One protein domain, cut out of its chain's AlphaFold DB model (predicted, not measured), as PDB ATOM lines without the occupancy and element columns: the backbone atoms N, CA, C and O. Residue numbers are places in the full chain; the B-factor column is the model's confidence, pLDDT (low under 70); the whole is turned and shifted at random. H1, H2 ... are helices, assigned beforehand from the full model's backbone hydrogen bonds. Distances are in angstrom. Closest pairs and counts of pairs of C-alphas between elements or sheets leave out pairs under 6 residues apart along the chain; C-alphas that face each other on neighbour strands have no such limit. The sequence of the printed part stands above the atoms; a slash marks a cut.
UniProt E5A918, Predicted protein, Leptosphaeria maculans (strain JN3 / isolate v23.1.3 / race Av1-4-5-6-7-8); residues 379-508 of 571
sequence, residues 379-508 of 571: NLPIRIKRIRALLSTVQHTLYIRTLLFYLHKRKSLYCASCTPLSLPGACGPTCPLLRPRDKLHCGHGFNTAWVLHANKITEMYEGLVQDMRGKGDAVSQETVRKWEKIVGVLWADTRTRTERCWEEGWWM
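What this domain is: This is residues 379 to 508 of the 571 residues of the protein "Predicted protein" of Leptosphaeria maculans (strain JN3 / isolate v23.1.3 / race Av1-4-5-6-7-8) (UniProt E5A918). Long, kinked H1 and the hairpin H2-H3 form a loose up-and-down bundle, each helix running against the one before. The unnamed loop 410 to 447 extends past one end, residues 420 to 425 sticking out; short H4 lies away from the bundle. The 130 printed residues have four named helices, H1 to H4, and no named strand: all helix, loose, radius of gyration of the C-alphas 18.3 A, spans 55 by 44 by 22 A.

How they stand to each other: H1, residues 379 to 409, kinks by 38 degrees near residue 395. Its residues 398 to 405 alone touch H2, residues 448 to 471; the closest C-alphas, Phe 405 and Val 451, are 6.2 A apart. H3, residues 477 to 494, touches H1, closest C-alphas Trp 491 and Val 394, 6.4 A. H4, residues 497 to 503, is apart from these helices. Every O i to N i+4 pair is within hydrogen-bond range in H2, H3 and H4, and 25 of 27 in H1.

Where its parts are: H1 spans 43.0 A from C-alpha 379 (196.399, 167.675, 314.292), H2 34.7 A, H3 25.3 A, and H4 10.0 A to C-alpha 503 (211.519, 152.413, 299.141).

The domain as a whole: The C-alphas of Asn 379 and Asp 438 are farthest apart, 55.4 A. The printed part has no cut; the link H1 to H2 is long. Residues 422 to 445 have pLDDT under 70.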
ATOM      1  N   ASN A 379     195.178 168.177 314.932       89.38
ATOM      2  CA  ASN A 379     196.399 167.675 314.292       89.38
ATOM      3  C   ASN A 379     197.015 168.632 313.252       89.38
ATOM      4  O   ASN A 379     197.955 168.235 312.562       89.38
ATOM      5  N   LEU A 380     196.515 169.866 313.092       92.75
ATOM      6  CA  LEU A 380     197.077 170.803 312.104       92.75
ATOM      7  C   LEU A 380     198.556 171.155 312.351       92.75
ATOM      8  O   LEU A 380     199.326 171.017 311.400       92.75
ATOM      9  N   PRO A 381     199.002 171.510 313.575       93.69
ATOM     10  CA  PRO A 381     200.402 171.878 313.802       93.69
ATOM     11  C   PRO A 381     201.372 170.734 313.481       93.69
ATOM     12  O   PRO A 381     202.405 170.943 312.852       93.69
ATOM     13  N   ILE A 382     200.999 169.498 313.833       94.50
ATOM     14  CA  ILE A 382     201.791 168.292 313.545       94.50
ATOM     15  C   ILE A 382     201.908 168.076 312.030       94.50
ATOM     16  O   ILE A 382     202.993 167.787 311.523       94.50
ATOM     17  N   ARG A 383     200.807 168.251 311.286       94.75
ATOM     18  CA  ARG A 383     200.804 168.134 309.820       94.75
ATOM     19  C   ARG A 383     201.666 169.213 309.172       94.75
ATOM     20  O   ARG A 383     202.478 168.887 308.314       94.75
ATOM     21  N   ILE A 384     201.567 170.463 309.624       96.12
ATOM     22  CA  ILE A 384     202.403 171.566 309.128       96.12
ATOM     23  C   ILE A 384     203.885 171.299 309.427       96.12
ATOM     24  O   ILE A 384     204.713 171.418 308.526       96.12
ATOM     25  N   LYS A 385     204.229 170.858 310.645       95.88
ATOM     26  CA  LYS A 385     205.605 170.476 311.010       95.88
ATOM     27  C   LYS A 385     206.143 169.375 310.092       95.88
ATOM     28  O   LYS A 385     207.270 169.467 309.613       95.88
ATOM     29  N   ARG A 386     205.318 168.372 309.780       95.69
ATOM     30  CA  ARG A 386     205.668 167.298 308.841       95.69
ATOM     31  C   ARG A 386     205.891 167.810 307.415       95.69
ATOM     32  O   ARG A 386     206.846 167.386 306.772       95.69
ATOM     33  N   ILE A 387     205.044 168.716 306.927       96.81
ATOM     34  CA  ILE A 387     205.203 169.359 305.611       96.81
ATOM     35  C   ILE A 387     206.529 170.126 305.558       96.81
ATOM     36  O   ILE A 387     207.288 169.938 304.613       96.81
ATOM     37  N   ARG A 388     206.852 170.920 306.590       96.50
ATOM     38  CA  ARG A 388     208.130 171.651 306.686       96.50
ATOM     39  C   ARG A 388     209.336 170.699 306.673       96.50
ATOM     40  O   ARG A 388     210.293 170.948 305.948       96.50
ATOM     41  N   ALA A 389     209.264 169.581 307.401       94.94
ATOM     42  CA  ALA A 389     210.318 168.565 307.401       94.94
ATOM     43  C   ALA A 389     210.528 167.940 306.008       94.94
ATOM     44  O   ALA A 389     211.660 167.841 305.539       94.94
ATOM     45  N   LEU A 390     209.443 167.585 305.308       94.06
ATOM     46  CA  LEU A 390     209.522 167.068 303.936       94.06
ATOM     47  C   LEU A 390     210.088 168.116 302.968       94.06
ATOM     48  O   LEU A 390     210.955 167.805 302.155       94.06
ATOM     49  N   LEU A 391     209.666 169.376 303.076       95.50
ATOM     50  CA  LEU A 391     210.202 170.451 302.241       95.50
ATOM     51  C   LEU A 391     211.699 170.679 302.461       95.50
ATOM     52  O   LEU A 391     212.413 170.910 301.489       95.50
ATOM     53  N   SER A 392     212.184 170.561 303.699       94.25
ATOM     54  CA  SER A 392     213.618 170.635 304.003       94.25
ATOM     55  C   SER A 392     214.401 169.511 303.315       94.25
ATOM     56  O   SER A 392     215.440 169.766 302.711       94.25
ATOM     57  N   THR A 393     213.868 168.282 303.293       89.94
ATOM     58  CA  THR A 393     214.515 167.172 302.567       89.94
ATOM     59  C   THR A 393     214.532 167.377 301.048       89.94
ATOM     60  O   THR A 393     215.520 167.057 300.393       89.94
ATOM     61  N   VAL A 394     213.474 167.970 300.484       92.19
ATOM     62  CA  VAL A 394     213.368 168.280 299.048       92.19
ATOM     63  C   VAL A 394     214.297 169.425 298.633       92.19
ATOM     64  O   VAL A 394     214.828 169.419 297.521       92.19
ATOM     65  N   GLN A 395     214.508 170.400 299.521       93.62
ATOM     66  CA  GLN A 395     215.235 171.640 299.242       93.62
ATOM     67  C   GLN A 395     216.620 171.391 298.646       93.62
ATOM     68  O   GLN A 395     217.003 172.050 297.681       93.62
ATOM     69  N   HIS A 396     217.367 170.428 299.188       86.12
ATOM     70  CA  HIS A 396     218.722 170.154 298.716       86.12
ATOM     71  C   HIS A 396     218.729 169.608 297.282       86.12
ATOM     72  O   HIS A 396     219.496 170.067 296.435       86.12
ATOM     73  N   THR A 397     217.824 168.677 296.979       87.25
ATOM     74  CA  THR A 397     217.699 168.112 295.632       87.25
ATOM     75  C   THR A 397     217.234 169.158 294.625       87.25
ATOM     76  O   THR A 397     217.734 169.190 293.499       87.25
ATOM     77  N   LEU A 398     216.323 170.049 295.025       89.38
ATOM     78  CA  LEU A 398     215.924 171.176 294.187       89.38
ATOM     79  C   LEU A 398     217.074 172.127 293.930       89.38
ATOM     80  O   LEU A 398     217.330 172.427 292.774       89.38
ATOM     81  N   TYR A 399     217.819 172.517 294.962       87.75
ATOM     82  CA  TYR A 399     218.968 173.402 294.809       87.75
ATOM     83  C   TYR A 399     219.970 172.869 293.774       87.75
ATOM     84  O   TYR A 399     220.402 173.605 292.887       87.75
ATOM     85  N   ILE A 400     220.280 171.568 293.822       84.44
ATOM     86  CA  ILE A 400     221.153 170.921 292.833       84.44
ATOM     87  C   ILE A 400     220.539 170.985 291.428       84.44
ATOM     88  O   ILE A 400     221.233 171.311 290.465       84.44
ATOM     89  N   ARG A 401     219.241 170.696 291.280       84.88
ATOM     90  CA  ARG A 401     218.550 170.751 289.980       84.88
ATOM     91  C   ARG A 401     218.500 172.165 289.411       84.88
ATOM     92  O   ARG A 401     218.779 172.345 288.230       84.88
ATOM     93  N   THR A 402     218.206 173.156 290.243       84.88
ATOM     94  CA  THR A 402     218.207 174.577 289.895       84.88
ATOM     95  C   THR A 402     219.606 175.028 289.471       84.88
ATOM     96  O   THR A 402     219.757 175.686 288.443       84.88
ATOM     97  N   LEU A 403     220.651 174.608 290.190       84.19
ATOM     98  CA  LEU A 403     222.042 174.870 289.818       84.19
ATOM     99  C   LEU A 403     222.382 174.277 288.444       84.19
ATOM    100  O   LEU A 403     222.928 174.969 287.586       84.19
ATOM    101  N   LEU A 404     222.031 173.010 288.214       81.38
ATOM    102  CA  LEU A 404     222.238 172.332 286.934       81.38
ATOM    103  C   LEU A 404     221.469 173.008 285.790       81.38
ATOM    104  O   LEU A 404     222.018 173.196 284.705       81.38
ATOM    105  N   PHE A 405     220.233 173.436 286.045       83.19
ATOM    106  CA  PHE A 405     219.441 174.223 285.106       83.19
ATOM    107  C   PHE A 405     220.135 175.540 284.739       83.19
ATOM    108  O   PHE A 405     220.257 175.863 283.557       83.19
ATOM    109  N   TYR A 406     220.638 176.293 285.720       81.12
ATOM    110  CA  TYR A 406     221.334 177.546 285.440       81.12
ATOM    111  C   TYR A 406     222.664 177.339 284.721       81.12
ATOM    112  O   TYR A 406     222.977 178.104 283.806       81.12
ATOM    113  N   LEU A 407     223.413 176.293 285.075       77.94
ATOM    114  CA  LEU A 407     224.608 175.884 284.343       77.94
ATOM    115  C   LEU A 407     224.269 175.585 282.881       77.94
ATOM    116  O   LEU A 407     224.954 176.081 281.990       77.94
ATOM    117  N   HIS A 408     223.180 174.863 282.611       78.19
ATOM    118  CA  HIS A 408     222.723 174.617 281.246       78.19
ATOM    119  C   HIS A 408     222.356 175.916 280.516       78.19
ATOM    120  O   HIS A 408     222.927 176.228 279.469       78.19
ATOM    121  N   LYS A 409     221.456 176.713 281.103       80.56
ATOM    122  CA  LYS A 409     220.931 177.955 280.515       80.56
ATOM    123  C   LYS A 409     222.036 178.971 280.215       80.56
ATOM    124  O   LYS A 409     221.961 179.691 279.224       80.56
ATOM    125  N   ARG A 410     223.072 179.032 281.056       75.50
ATOM    126  CA  ARG A 410     224.205 179.964 280.929       75.50
ATOM    127  C   ARG A 410     225.408 179.352 280.201       75.50
ATOM    128  O   ARG A 410     226.490 179.922 280.273       75.50
ATOM    129  N   LYS A 411     225.262 178.209 279.516       75.81
ATOM    130  CA  LYS A 411     226.363 177.529 278.799       75.81
ATOM    131  C   LYS A 411     227.599 177.305 279.690       75.81
ATOM    132  O   LYS A 411     228.730 177.538 279.279       75.81
ATOM    133  N   SER A 412     227.374 176.846 280.919       70.81
ATOM    134  CA  SER A 412     228.373 176.623 281.979       70.81
ATOM    135  C   SER A 412     229.007 177.890 282.574       70.81
ATOM    136  O   SER A 412     229.935 177.791 283.367       70.81
ATOM    137  N   LEU A 413     228.482 179.079 282.263       73.69
ATOM    138  CA  LEU A 413     228.900 180.357 282.850       73.69
ATOM    139  C   LEU A 413     228.003 180.741 284.042       73.69
ATOM    140  O   LEU A 413     227.450 181.840 284.088       73.69
ATOM    141  N   TYR A 414     227.801 179.815 284.981       75.56
ATOM    142  CA  TYR A 414     227.037 180.064 286.203       75.56
ATOM    143  C   TYR A 414     227.792 179.597 287.448       75.56
ATOM    144  O   TYR A 414     228.194 178.441 287.547       75.56
ATOM    145  N   CYS A 415     227.980 180.504 288.402       78.31
ATOM    146  CA  CYS A 415     228.561 180.221 289.706       78.31
ATOM    147  C   CYS A 415     227.500 180.511 290.765       78.31
ATOM    148  O   CYS A 415     226.982 181.626 290.846       78.31
ATOM    149  N   ALA A 416     227.206 179.510 291.592       78.19
ATOM    150  CA  ALA A 416     226.154 179.586 292.599       78.19
ATOM    151  C   ALA A 416     226.352 180.730 293.607       78.19
ATOM    152  O   ALA A 416     225.374 181.260 294.122       78.19
ATOM    153  N   SER A 417     227.600 181.123 293.877       79.19
ATOM    154  CA  SER A 417     227.911 182.151 294.874       79.19
ATOM    155  C   SER A 417     227.784 183.566 294.324       79.19
ATOM    156  O   SER A 417     227.228 184.432 294.986       79.19
ATOM    157  N   CYS A 418     228.299 183.823 293.121       74.38
ATOM    158  CA  CYS A 418     228.440 185.197 292.640       74.38
ATOM    159  C   CYS A 418     227.539 185.555 291.448       74.38
ATOM    160  O   CYS A 418     227.302 186.738 291.224       74.38
ATOM    161  N   THR A 419     226.965 184.585 290.719       76.00
ATOM    162  CA  THR A 419     226.010 184.892 289.638       76.00
ATOM    163  C   THR A 419     224.677 185.446 290.158       76.00
ATOM    164  O   THR A 419     224.192 186.406 289.562       76.00
ATOM    165  N   PRO A 420     224.081 184.927 291.253       76.31
ATOM    166  CA  PRO A 420     222.836 185.488 291.792       76.31
ATOM    167  C   PRO A 420     222.969 186.935 292.273       76.31
ATOM    168  O   PRO A 420     222.042 187.721 292.117       76.31
ATOM    169  N   LEU A 421     224.137 187.305 292.810       77.50
ATOM    170  CA  LEU A 421     224.379 188.640 293.363       77.50
ATOM    171  C   LEU A 421     224.453 189.733 292.289       77.50
ATOM    172  O   LEU A 421     224.537 190.908 292.629       77.50
ATOM    173  N   SER A 422     224.449 189.361 291.003       64.50
ATOM    174  CA  SER A 422     224.578 190.284 289.866       64.50
ATOM    175  C   SER A 422     225.764 191.251 289.997       64.50
ATOM    176  O   SER A 422     225.777 192.305 289.368       64.50
ATOM    177  N   LEU A 423     226.768 190.890 290.805       61.28
ATOM    178  CA  LEU A 423     227.912 191.741 291.084       61.28
ATOM    179  C   LEU A 423     228.780 191.808 289.821       61.28
ATOM    180  O   LEU A 423     229.324 190.774 289.404       61.28
ATOM    181  N   PRO A 424     228.927 192.989 289.194       49.56
ATOM    182  CA  PRO A 424     229.819 193.143 288.056       49.56
ATOM    183  C   PRO A 424     231.235 192.704 288.460       49.56
ATOM    184  O   PRO A 424     231.788 193.172 289.451       49.56
ATOM    185  N   GLY A 425     231.806 191.746 287.724       54.62
ATOM    186  CA  GLY A 425     233.156 191.220 287.968       54.62
ATOM    187  C   GLY A 425     233.278 190.044 288.951       54.62
ATOM    188  O   GLY A 425     234.325 189.401 288.959       54.62
ATOM    189  N   ALA A 426     232.239 189.682 289.714       57.53
ATOM    190  CA  ALA A 426     232.374 188.667 290.773       57.53
ATOM    191  C   ALA A 426     232.512 187.224 290.248       57.53
ATOM    192  O   ALA A 426     233.190 186.401 290.858       57.53
ATOM    193  N   CYS A 427     231.960 186.926 289.070       61.06
ATOM    194  CA  CYS A 427     232.331 185.733 288.311       61.06
ATOM    195  C   CYS A 427     232.532 186.099 286.836       61.06
ATOM    196  O   CYS A 427     231.706 185.815 285.972       61.06
ATOM    197  N   GLY A 428     233.637 186.779 286.537       58.59
ATOM    198  CA  GLY A 428     234.091 186.900 285.154       58.59
ATOM    199  C   GLY A 428     234.502 185.539 284.568       58.59
ATOM    200  O   GLY A 428     234.570 184.537 285.285       58.59
ATOM    201  N   PRO A 429     234.892 185.483 283.283       55.88
ATOM    202  CA  PRO A 429     235.523 184.301 282.677       55.88
ATOM    203  C   PRO A 429     236.826 183.869 283.386       55.88
ATOM    204  O   PRO A 429     237.407 182.839 283.055       55.88
ATOM    205  N   THR A 430     237.314 184.657 284.343       56.41
ATOM    206  CA  THR A 430     238.425 184.340 285.244       56.41
ATOM    207  C   THR A 430     238.024 183.451 286.420       56.41
ATOM    208  O   THR A 430     238.913 182.870 287.038       56.41
ATOM    209  N   CYS A 431     236.728 183.303 286.726       63.28
ATOM    210  CA  CYS A 431     236.266 182.400 287.773       63.28
ATOM    211  C   CYS A 431     236.694 180.963 287.420       63.28
ATOM    212  O   CYS A 431     236.256 180.436 286.392       63.28
ATOM    213  N   PRO A 432     237.527 180.302 288.247       58.91
ATOM    214  CA  PRO A 432     238.030 178.961 287.949       58.91
ATOM    215  C   PRO A 432     236.910 177.928 287.780       58.91
ATOM    216  O   PRO A 432     237.069 176.965 287.035       58.91
ATOM    217  N   LEU A 433     235.764 178.161 288.430       55.97
ATOM    218  CA  LEU A 433     234.570 177.318 288.346       55.97
ATOM    219  C   LEU A 433     233.802 177.483 287.022       55.97
ATOM    220  O   LEU A 433     233.019 176.609 286.671       55.97
ATOM    221  N   LEU A 434     234.038 178.572 286.276       56.53
ATOM    222  CA  LEU A 434     233.391 178.876 284.989       56.53
ATOM    223  C   LEU A 434     234.261 178.538 283.768       56.53
ATOM    224  O   LEU A 434     233.808 178.653 282.631       56.53
ATOM    225  N   ARG A 435     235.514 178.122 283.987       59.38
ATOM    226  CA  ARG A 435     236.427 177.620 282.950       59.38
ATOM    227  C   ARG A 435     236.854 176.189 283.280       59.38
ATOM    228  O   ARG A 435     237.974 175.994 283.763       59.38
ATOM    229  N   PRO A 436     236.026 175.171 282.983       56.41
ATOM    230  CA  PRO A 436     236.575 173.835 282.826       56.41
ATOM    231  C   PRO A 436     237.688 173.930 281.771       56.41
ATOM    232  O   PRO A 436     237.445 174.304 280.626       56.41
ATOM    233  N   ARG A 437     238.944 173.722 282.200       53.44
ATOM    234  CA  ARG A 437     240.145 173.896 281.356       53.44
ATOM    235  C   ARG A 437     240.148 172.960 280.157       53.44
ATOM    236  O   ARG A 437     240.764 173.263 279.140       53.44
ATOM    237  N   ASP A 438     239.395 171.883 280.275       56.00
ATOM    238  CA  ASP A 438     239.156 170.954 279.205       56.00
ATOM    239  C   ASP A 438     237.778 171.255 278.643       56.00
ATOM    240  O   ASP A 438     236.784 171.298 279.371       56.00
ATOM    241  N   LYS A 439     237.709 171.420 277.321       49.66
ATOM    242  CA  LYS A 439     236.472 171.350 276.540       49.66
ATOM    243  C   LYS A 439     235.884 169.933 276.630       49.66
ATOM    244  O   LYS A 439     235.502 169.380 275.609       49.66
ATOM    245  N   LEU A 440     235.838 169.308 277.805       49.56
ATOM    246  CA  LEU A 440     234.997 168.157 278.065       49.56
ATOM    247  C   LEU A 440     233.589 168.675 277.870       49.56
ATOM    248  O   LEU A 440     233.041 169.408 278.690       49.56
ATOM    249  N   HIS A 441     233.091 168.415 276.671       51.75
ATOM    250  CA  HIS A 441     231.793 168.828 276.227       51.75
ATOM    251  C   HIS A 441     230.794 168.300 277.258       51.75
ATOM    252  O   HIS A 441     230.365 167.154 277.179       51.75
ATOM    253  N   CYS A 442     230.287 169.170 278.131       50.06
ATOM    254  CA  CYS A 442     228.946 169.012 278.699       50.06
ATOM    255  C   CYS A 442     227.872 169.147 277.588       50.06
ATOM    256  O   CYS A 442     226.759 169.590 277.837       50.06
ATOM    257  N   GLY A 443     228.228 168.810 276.339       49.16
ATOM    258  CA  GLY A 443     227.406 168.803 275.141       49.16
ATOM    259  C   GLY A 443     226.492 167.587 275.070       49.16
ATOM    260  O   GLY A 443     225.741 167.451 274.111       49.16
ATOM    261  N   HIS A 444     226.476 166.735 276.097       55.59
ATOM    262  CA  HIS A 444     225.262 165.988 276.399       55.59
ATOM    263  C   HIS A 444     224.249 166.990 276.934       55.59
ATOM    264  O   HIS A 444     224.149 167.220 278.139       55.59
ATOM    265  N   GLY A 445     223.580 167.651 275.983       63.94
ATOM    266  CA  GLY A 445     222.537 168.621 276.238       63.94
ATOM    267  C   GLY A 445     221.591 168.049 277.275       63.94
ATOM    268  O   GLY A 445     221.135 166.909 277.161       63.94
ATOM    269  N   PHE A 446     221.347 168.829 278.322       73.19
ATOM    270  CA  PHE A 446     220.253 168.528 279.218       73.19
ATOM    271  C   PHE A 446     219.013 168.358 278.353       73.19
ATOM    272  O   PHE A 446     218.753 169.174 277.468       73.19
ATOM    273  N   ASN A 447     218.282 167.271 278.572       82.38
ATOM    274  CA  ASN A 447     217.046 167.056 277.849       82.38
ATOM    275  C   ASN A 447     216.136 168.279 278.087       82.38
ATOM    276  O   ASN A 447     215.871 168.627 279.238       82.38
ATOM    277  N   THR A 448     215.660 168.940 277.028       83.25
ATOM    278  CA  THR A 448     214.776 170.112 277.147       83.25
ATOM    279  C   THR A 448     213.556 169.809 278.021       83.25
ATOM    280  O   THR A 448     213.147 170.641 278.828       83.25
ATOM    281  N   ALA A 449     213.023 168.583 277.951       86.94
ATOM    282  CA  ALA A 449     211.935 168.138 278.814       86.94
ATOM    283  C   ALA A 449     212.347 168.087 280.294       86.94
ATOM    284  O   ALA A 449     211.572 168.487 281.162       86.94
ATOM    285  N   TRP A 450     213.578 167.658 280.593       85.75
ATOM    286  CA  TRP A 450     214.120 167.684 281.955       85.75
ATOM    287  C   TRP A 450     214.242 169.110 282.481       85.75
ATOM    288  O   TRP A 450     213.863 169.384 283.615       85.75
ATOM    289  N   VAL A 451     214.731 170.023 281.642       85.31
ATOM    290  CA  VAL A 451     214.890 171.442 281.972       85.31
ATOM    291  C   VAL A 451     213.543 172.089 282.307       85.31
ATOM    292  O   VAL A 451     213.408 172.710 283.361       85.31
ATOM    293  N   LEU A 452     212.536 171.904 281.448       89.50
ATOM    294  CA  LEU A 452     211.180 172.414 281.678       89.50
ATOM    295  C   LEU A 452     210.573 171.838 282.962       89.50
ATOM    296  O   LEU A 452     209.969 172.559 283.755       89.50
ATOM    297  N   HIS A 453     210.777 170.542 283.192       89.06
ATOM    298  CA  HIS A 453     210.311 169.863 284.391       89.06
ATOM    299  C   HIS A 453     210.994 170.389 285.663       89.06
ATOM    300  O   HIS A 453     210.315 170.702 286.639       89.06
ATOM    301  N   ALA A 454     212.319 170.554 285.652       87.88
ATOM    302  CA  ALA A 454     213.074 171.100 286.776       87.88
ATOM    303  C   ALA A 454     212.624 172.528 287.125       87.88
ATOM    304  O   ALA A 454     212.457 172.839 288.307       87.88
ATOM    305  N   ASN A 455     212.364 173.367 286.116       88.94
ATOM    306  CA  ASN A 455     211.844 174.716 286.333       88.94
ATOM    307  C   ASN A 455     210.451 174.687 286.984       88.94
ATOM    308  O   ASN A 455     210.250 175.295 288.030       88.94
ATOM    309  N   LYS A 456     209.526 173.880 286.448       93.31
ATOM    310  CA  LYS A 456     208.167 173.732 286.996       93.31
ATOM    311  C   LYS A 456     208.159 173.276 288.459       93.31
ATOM    312  O   LYS A 456     207.348 173.746 289.254       93.31
ATOM    313  N   ILE A 457     209.039 172.346 288.829       92.69
ATOM    314  CA  ILE A 457     209.152 171.876 290.218       92.69
ATOM    315  C   ILE A 457     209.722 172.979 291.117       92.69
ATOM    316  O   ILE A 457     209.254 173.143 292.243       92.69
ATOM    317  N   THR A 458     210.700 173.742 290.624       91.25
ATOM    318  CA  THR A 458     211.280 174.876 291.360       91.25
ATOM    319  C   THR A 458     210.208 175.927 291.653       91.25
ATOM    320  O   THR A 458     209.996 176.263 292.816       91.25
ATOM    321  N   GLU A 459     209.439 176.339 290.641       93.56
ATOM    322  CA  GLU A 459     208.315 177.279 290.789       93.56
ATOM    323  C   GLU A 459     207.256 176.759 291.776       93.56
ATOM    324  O   GLU A 459     206.761 177.497 292.628       93.56
ATOM    325  N   MET A 460     206.928 175.465 291.708       96.25
ATOM    326  CA  MET A 460     205.969 174.836 292.618       96.25
ATOM    327  C   MET A 460     206.458 174.834 294.075       96.25
ATOM    328  O   MET A 460     205.660 175.042 294.991       96.25
ATOM    329  N   TYR A 461     207.754 174.606 294.298       95.94
ATOM    330  CA  TYR A 461     208.366 174.664 295.624       95.94
ATOM    331  C   TYR A 461     208.382 176.090 296.176       95.94
ATOM    332  O   TYR A 461     207.928 176.306 297.298       95.94
ATOM    333  N   GLU A 462     208.850 177.058 295.389       94.44
ATOM    334  CA  GLU A 462     208.909 178.467 295.790       94.44
ATOM    335  C   GLU A 462     207.512 179.010 296.105       94.44
ATOM    336  O   GLU A 462     207.306 179.583 297.176       94.44
ATOM    337  N   GLY A 463     206.529 178.731 295.242       96.88
ATOM    338  CA  GLY A 463     205.137 179.119 295.462       96.88
ATOM    339  C   GLY A 463     204.542 178.506 296.732       96.88
ATOM    340  O   GLY A 463     203.837 179.186 297.478       96.88
ATOM    341  N   LEU A 464     204.861 177.244 297.038       97.62
ATOM    342  CA  LEU A 464     204.421 176.603 298.278       97.62
ATOM    343  C   LEU A 464     205.092 177.215 299.517       97.62
ATOM    344  O   LEU A 464     204.410 177.484 300.503       97.62
ATOM    345  N   VAL A 465     206.407 177.449 299.483       96.81
ATOM    346  CA  VAL A 465     207.142 178.079 300.594       96.81
ATOM    347  C   VAL A 465     206.617 179.493 300.853       96.81
ATOM    348  O   VAL A 465     206.417 179.869 302.011       96.81
ATOM    349  N   GLN A 466     206.342 180.257 299.796       97.19
ATOM    350  CA  GLN A 466     205.766 181.594 299.896       97.19
ATOM    351  C   GLN A 466     204.340 181.559 300.464       97.19
ATOM    352  O   GLN A 466     204.043 182.337 301.369       97.19
ATOM    353  N   ASP A 467     203.482 180.632 300.018       97.75
ATOM    354  CA  ASP A 467     202.119 180.473 300.555       97.75
ATOM    355  C   ASP A 467     202.134 180.060 302.038       97.75
ATOM    356  O   ASP A 467     201.364 180.584 302.846       97.75
ATOM    357  N   MET A 468     203.053 179.168 302.429       97.50
ATOM    358  CA  MET A 468     203.249 178.785 303.832       97.50
ATOM    359  C   MET A 468     203.729 179.953 304.692       97.50
ATOM    360  O   MET A 468     203.256 180.113 305.817       97.50
ATOM    361  N   ARG A 469     204.651 180.774 304.178       96.94
ATOM    362  CA  ARG A 469     205.140 181.965 304.880       96.94
ATOM    363  C   ARG A 469     204.043 183.023 305.013       96.94
ATOM    364  O   ARG A 469     203.875 183.570 306.095       96.94
ATOM    365  N   GLY A 470     203.287 183.277 303.944       97.12
ATOM    366  CA  GLY A 470     202.242 184.302 303.916       97.12
ATOM    367  C   GLY A 470     201.060 184.004 304.841       97.12
ATOM    368  O   GLY A 470     200.492 184.924 305.420       97.12
ATOM    369  N   LYS A 471     200.702 182.727 305.021       96.75
ATOM    370  CA  LYS A 471     199.592 182.324 305.905       96.75
ATOM    371  C   LYS A 471     200.000 182.114 307.368       96.75
ATOM    372  O   LYS A 471     199.125 182.068 308.232       96.75
ATOM    373  N   GLY A 472     201.296 181.971 307.653       93.81
ATOM    374  CA  GLY A 472     201.799 181.709 309.002       93.81
ATOM    375  C   GLY A 472     201.231 180.415 309.599       93.81
ATOM    376  O   GLY A 472     201.150 179.389 308.921       93.81
ATOM    377  N   ASP A 473     200.832 180.462 310.872       90.00
ATOM    378  CA  ASP A 473     200.289 179.300 311.591       90.00
ATOM    379  C   ASP A 473     198.746 179.231 311.579       90.00
ATOM    380  O   ASP A 473     198.162 178.182 311.869       90.00
ATOM    381  N   ALA A 474     198.064 180.307 311.169       90.94
ATOM    382  CA  ALA A 474     196.603 180.392 311.087       90.94
ATOM    383  C   ALA A 474     196.069 179.798 309.769       90.94
ATOM    384  O   ALA A 474     195.506 180.485 308.917       90.94
ATOM    385  N   VAL A 475     196.263 178.492 309.576       95.50
ATOM    386  CA  VAL A 475     196.000 177.817 308.295       95.50
ATOM    387  C   VAL A 475     194.738 176.954 308.358       95.50
ATOM    388  O   VAL A 475     194.567 176.131 309.257       95.50
ATOM    389  N   SER A 476     193.864 177.070 307.354       95.25
ATOM    390  CA  SER A 476     192.687 176.202 307.236       95.25
ATOM    391  C   SER A 476     193.065 174.751 306.895       95.25
ATOM    392  O   SER A 476     194.041 174.481 306.191       95.25
ATOM    393  N   GLN A 477     192.252 173.782 307.331       94.50
ATOM    394  CA  GLN A 477     192.491 172.359 307.044       94.50
ATOM    395  C   GLN A 477     192.542 172.052 305.540       94.50
ATOM    396  O   GLN A 477     193.294 171.170 305.116       94.50
ATOM    397  N   GLU A 478     191.752 172.768 304.738       95.75
ATOM    398  CA  GLU A 478     191.756 172.640 303.282       95.75
ATOM    399  C   GLU A 478     193.091 173.092 302.684       95.75
ATOM    400  O   GLU A 478     193.654 172.393 301.843       95.75
ATOM    401  N   THR A 479     193.641 174.206 303.168       97.06
ATOM    402  CA  THR A 479     194.952 174.696 302.735       97.06
ATOM    403  C   THR A 479     196.050 173.691 303.072       97.06
ATOM    404  O   THR A 479     196.837 173.338 302.199       97.06
ATOM    405  N   VAL A 480     196.045 173.121 304.283       96.56
ATOM    406  CA  VAL A 480     197.015 172.075 304.653       96.56
ATOM    407  C   VAL A 480     196.888 170.840 303.752       96.56
ATOM    408  O   VAL A 480     197.899 170.272 303.353       96.56
ATOM    409  N   ARG A 481     195.671 170.429 303.361       96.31
ATOM    410  CA  ARG A 481     195.487 169.335 302.381       96.31
ATOM    411  C   ARG A 481     196.051 169.691 301.000       96.31
ATOM    412  O   ARG A 481     196.625 168.823 300.345       96.31
ATOM    413  N   LYS A 482     195.895 170.943 300.552       97.62
ATOM    414  CA  LYS A 482     196.498 171.430 299.298       97.62
ATOM    415  C   LYS A 482     198.024 171.357 299.375       97.62
ATOM    416  O   LYS A 482     198.638 170.805 298.466       97.62
ATOM    417  N   TRP A 483     198.617 171.805 300.480       97.94
ATOM    418  CA  TRP A 483     200.060 171.715 300.717       97.94
ATOM    419  C   TRP A 483     200.566 170.276 300.721       97.94
ATOM    420  O   TRP A 483     201.532 169.978 300.033       97.94
ATOM    421  N   GLU A 484     199.895 169.359 301.421       97.31
ATOM    422  CA  GLU A 484     200.273 167.939 301.422       97.31
ATOM    423  C   GLU A 484     200.248 167.328 300.021       97.31
ATOM    424  O   GLU A 484     201.134 166.548 299.676       97.31
ATOM    425  N   LYS A 485     199.258 167.695 299.198       97.69
ATOM    426  CA  LYS A 485     199.184 167.236 297.809       97.69
ATOM    427  C   LYS A 485     200.365 167.757 296.989       97.69
ATOM    428  O   LYS A 485     200.976 166.975 296.268       97.69
ATOM    429  N   ILE A 486     200.692 169.044 297.117       97.75
ATOM    430  CA  ILE A 486     201.824 169.665 296.415       97.75
ATOM    431  C   ILE A 486     203.145 169.037 296.869       97.75
ATOM    432  O   ILE A 486     203.928 168.609 296.029       97.75
ATOM    433  N   VAL A 487     203.365 168.885 298.179       97.06
ATOM    434  CA  VAL A 487     204.559 168.209 298.717       97.06
ATOM    435  C   VAL A 487     204.653 166.766 298.242       97.06
ATOM    436  O   VAL A 487     205.748 166.310 297.940       97.06
ATOM    437  N   GLY A 488     203.532 166.049 298.138       95.75
ATOM    438  CA  GLY A 488     203.517 164.694 297.591       95.75
ATOM    439  C   GLY A 488     204.029 164.631 296.150       95.75
ATOM    440  O   GLY A 488     204.801 163.730 295.828       95.75
ATOM    441  N   VAL A 489     203.645 165.599 295.310       95.62
ATOM    442  CA  VAL A 489     204.142 165.729 293.928       95.62
ATOM    443  C   VAL A 489     205.621 166.101 293.923       95.62
ATOM    444  O   VAL A 489     206.416 165.378 293.332       95.62
ATOM    445  N   LEU A 490     206.005 167.158 294.654       95.19
ATOM    446  CA  LEU A 490     207.399 167.590 294.775       95.19
ATOM    447  C   LEU A 490     208.294 166.421 295.189       95.19
ATOM    448  O   LEU A 490     209.255 166.120 294.500       95.19
ATOM    449  N   TRP A 491     207.933 165.710 296.257       93.06
ATOM    450  CA  TRP A 491     208.688 164.573 296.772       93.06
ATOM    451  C   TRP A 491     208.811 163.440 295.749       93.06
ATOM    452  O   TRP A 491     209.912 162.935 295.533       93.06
ATOM    453  N   ALA A 492     207.715 163.055 295.090       91.69
ATOM    454  CA  ALA A 492     207.732 162.003 294.074       91.69
ATOM    455  C   ALA A 492     208.653 162.351 292.894       91.69
ATOM    456  O   ALA A 492     209.426 161.497 292.450       91.69
ATOM    457  N   ASP A 493     208.615 163.604 292.444       90.81
ATOM    458  CA  ASP A 493     209.375 164.064 291.285       90.81
ATOM    459  C   ASP A 493     210.825 164.423 291.633       90.81
ATOM    460  O   ASP A 493     211.707 164.387 290.767       90.81
ATOM    461  N   THR A 494     211.113 164.771 292.891       90.06
ATOM    462  CA  THR A 494     212.472 165.078 293.360       90.06
ATOM    463  C   THR A 494     213.263 163.872 293.800       90.06
ATOM    464  O   THR A 494     214.486 163.958 293.829       90.06
ATOM    465  N   ARG A 495     212.608 162.745 294.082       86.88
ATOM    466  CA  ARG A 495     213.313 161.524 294.461       86.88
ATOM    467  C   ARG A 495     214.320 161.105 293.403       86.88
ATOM    468  O   ARG A 495     214.010 160.984 292.216       86.88
ATOM    469  N   THR A 496     215.521 160.818 293.871       81.75
ATOM    470  CA  THR A 496     216.535 160.128 293.088       81.75
ATOM    471  C   THR A 496     216.091 158.692 292.817       81.75
ATOM    472  O   THR A 496     215.294 158.100 293.554       81.75
ATOM    473  N   ARG A 497     216.634 158.088 291.758       79.19
ATOM    474  CA  ARG A 497     216.393 156.672 291.469       79.19
ATOM    475  C   ARG A 497     216.792 155.779 292.647       79.19
ATOM    476  O   ARG A 497     216.070 154.837 292.950       79.19
ATOM    477  N   THR A 498     217.882 156.108 293.343       76.81
ATOM    478  CA  THR A 498     218.336 155.392 294.543       76.81
ATOM    479  C   THR A 498     217.284 155.419 295.651       76.81
ATOM    480  O   THR A 498     216.963 154.370 296.202       76.81
ATOM    481  N   GLU A 499     216.694 156.583 295.940       81.88
ATOM    482  CA  GLU A 499     215.626 156.721 296.942       81.88
ATOM    483  C   GLU A 499     214.369 155.940 296.543       81.88
ATOM    484  O   GLU A 499     213.760 155.275 297.380       81.88
ATOM    485  N   ARG A 500     214.007 155.953 295.253       85.56
ATOM    486  CA  ARG A 500     212.878 155.167 294.734       85.56
ATOM    487  C   ARG A 500     213.123 153.664 294.883       85.56
ATOM    488  O   ARG A 500     212.285 152.963 295.442       85.56
ATOM    489  N   CYS A 501     214.287 153.184 294.449       83.12
ATOM    490  CA  CYS A 501     214.674 151.782 294.590       83.12
ATOM    491  C   CYS A 501     214.725 151.362 296.061       83.12
ATOM    492  O   CYS A 501     214.290 150.263 296.389       83.12
ATOM    493  N   TRP A 502     215.216 152.224 296.952       81.88
ATOM    494  CA  TRP A 502     215.257 151.940 298.384       81.88
ATOM    495  C   TRP A 502     213.860 151.691 298.961       81.88
ATOM    496  O   TRP A 502     213.646 150.695 299.650       81.88
ATOM    497  N   GLU A 503     212.894 152.556 298.653       84.25
ATOM    498  CA  GLU A 503     211.519 152.413 299.141       84.25
ATOM    499  C   GLU A 503     210.779 151.218 298.551       84.25
ATOM    500  O   GLU A 503     209.987 150.574 299.237       84.25
ATOM    501  N   GLU A 504     211.045 150.904 297.287       87.25
ATOM    502  CA  GLU A 504     210.456 149.749 296.617       87.25
ATOM    503  C   GLU A 504     211.112 148.420 297.050       87.25
ATOM    504  O   GLU A 504     210.675 147.353 296.623       87.25
ATOM    505  N   GLY A 505     212.149 148.453 297.897       88.25
ATOM    506  CA  GLY A 505     212.850 147.259 298.380       88.25
ATOM    507  C   GLY A 505     213.929 146.722 297.429       88.25
ATOM    508  O   GLY A 505     214.391 145.594 297.573       88.25
ATOM    509  N   TRP A 506     214.373 147.527 296.465       84.25
ATOM    510  CA  TRP A 506     215.384 147.190 295.456       84.25
ATOM    511  C   TRP A 506     216.790 147.666 295.852       84.25
ATOM    512  O   TRP A 506     217.557 148.142 295.016       84.25
ATOM    513  N   TRP A 507     217.173 147.518 297.122       76.19
ATOM    514  CA  TRP A 507     218.469 147.991 297.638       76.19
ATOM    515  C   TRP A 507     219.697 147.278 297.032       76.19
ATOM    516  O   TRP A 507     220.826 147.713 297.249       76.19
ATOM    517  N   MET A 508     219.511 146.180 296.287       74.12
ATOM    518  CA  MET A 508     220.610 145.383 295.717       74.12
ATOM    519  C   MET A 508     220.929 145.674 294.246       74.12
ATOM    520  O   MET A 508     221.887 145.106 293.720       74.12
TER     521      MET A 508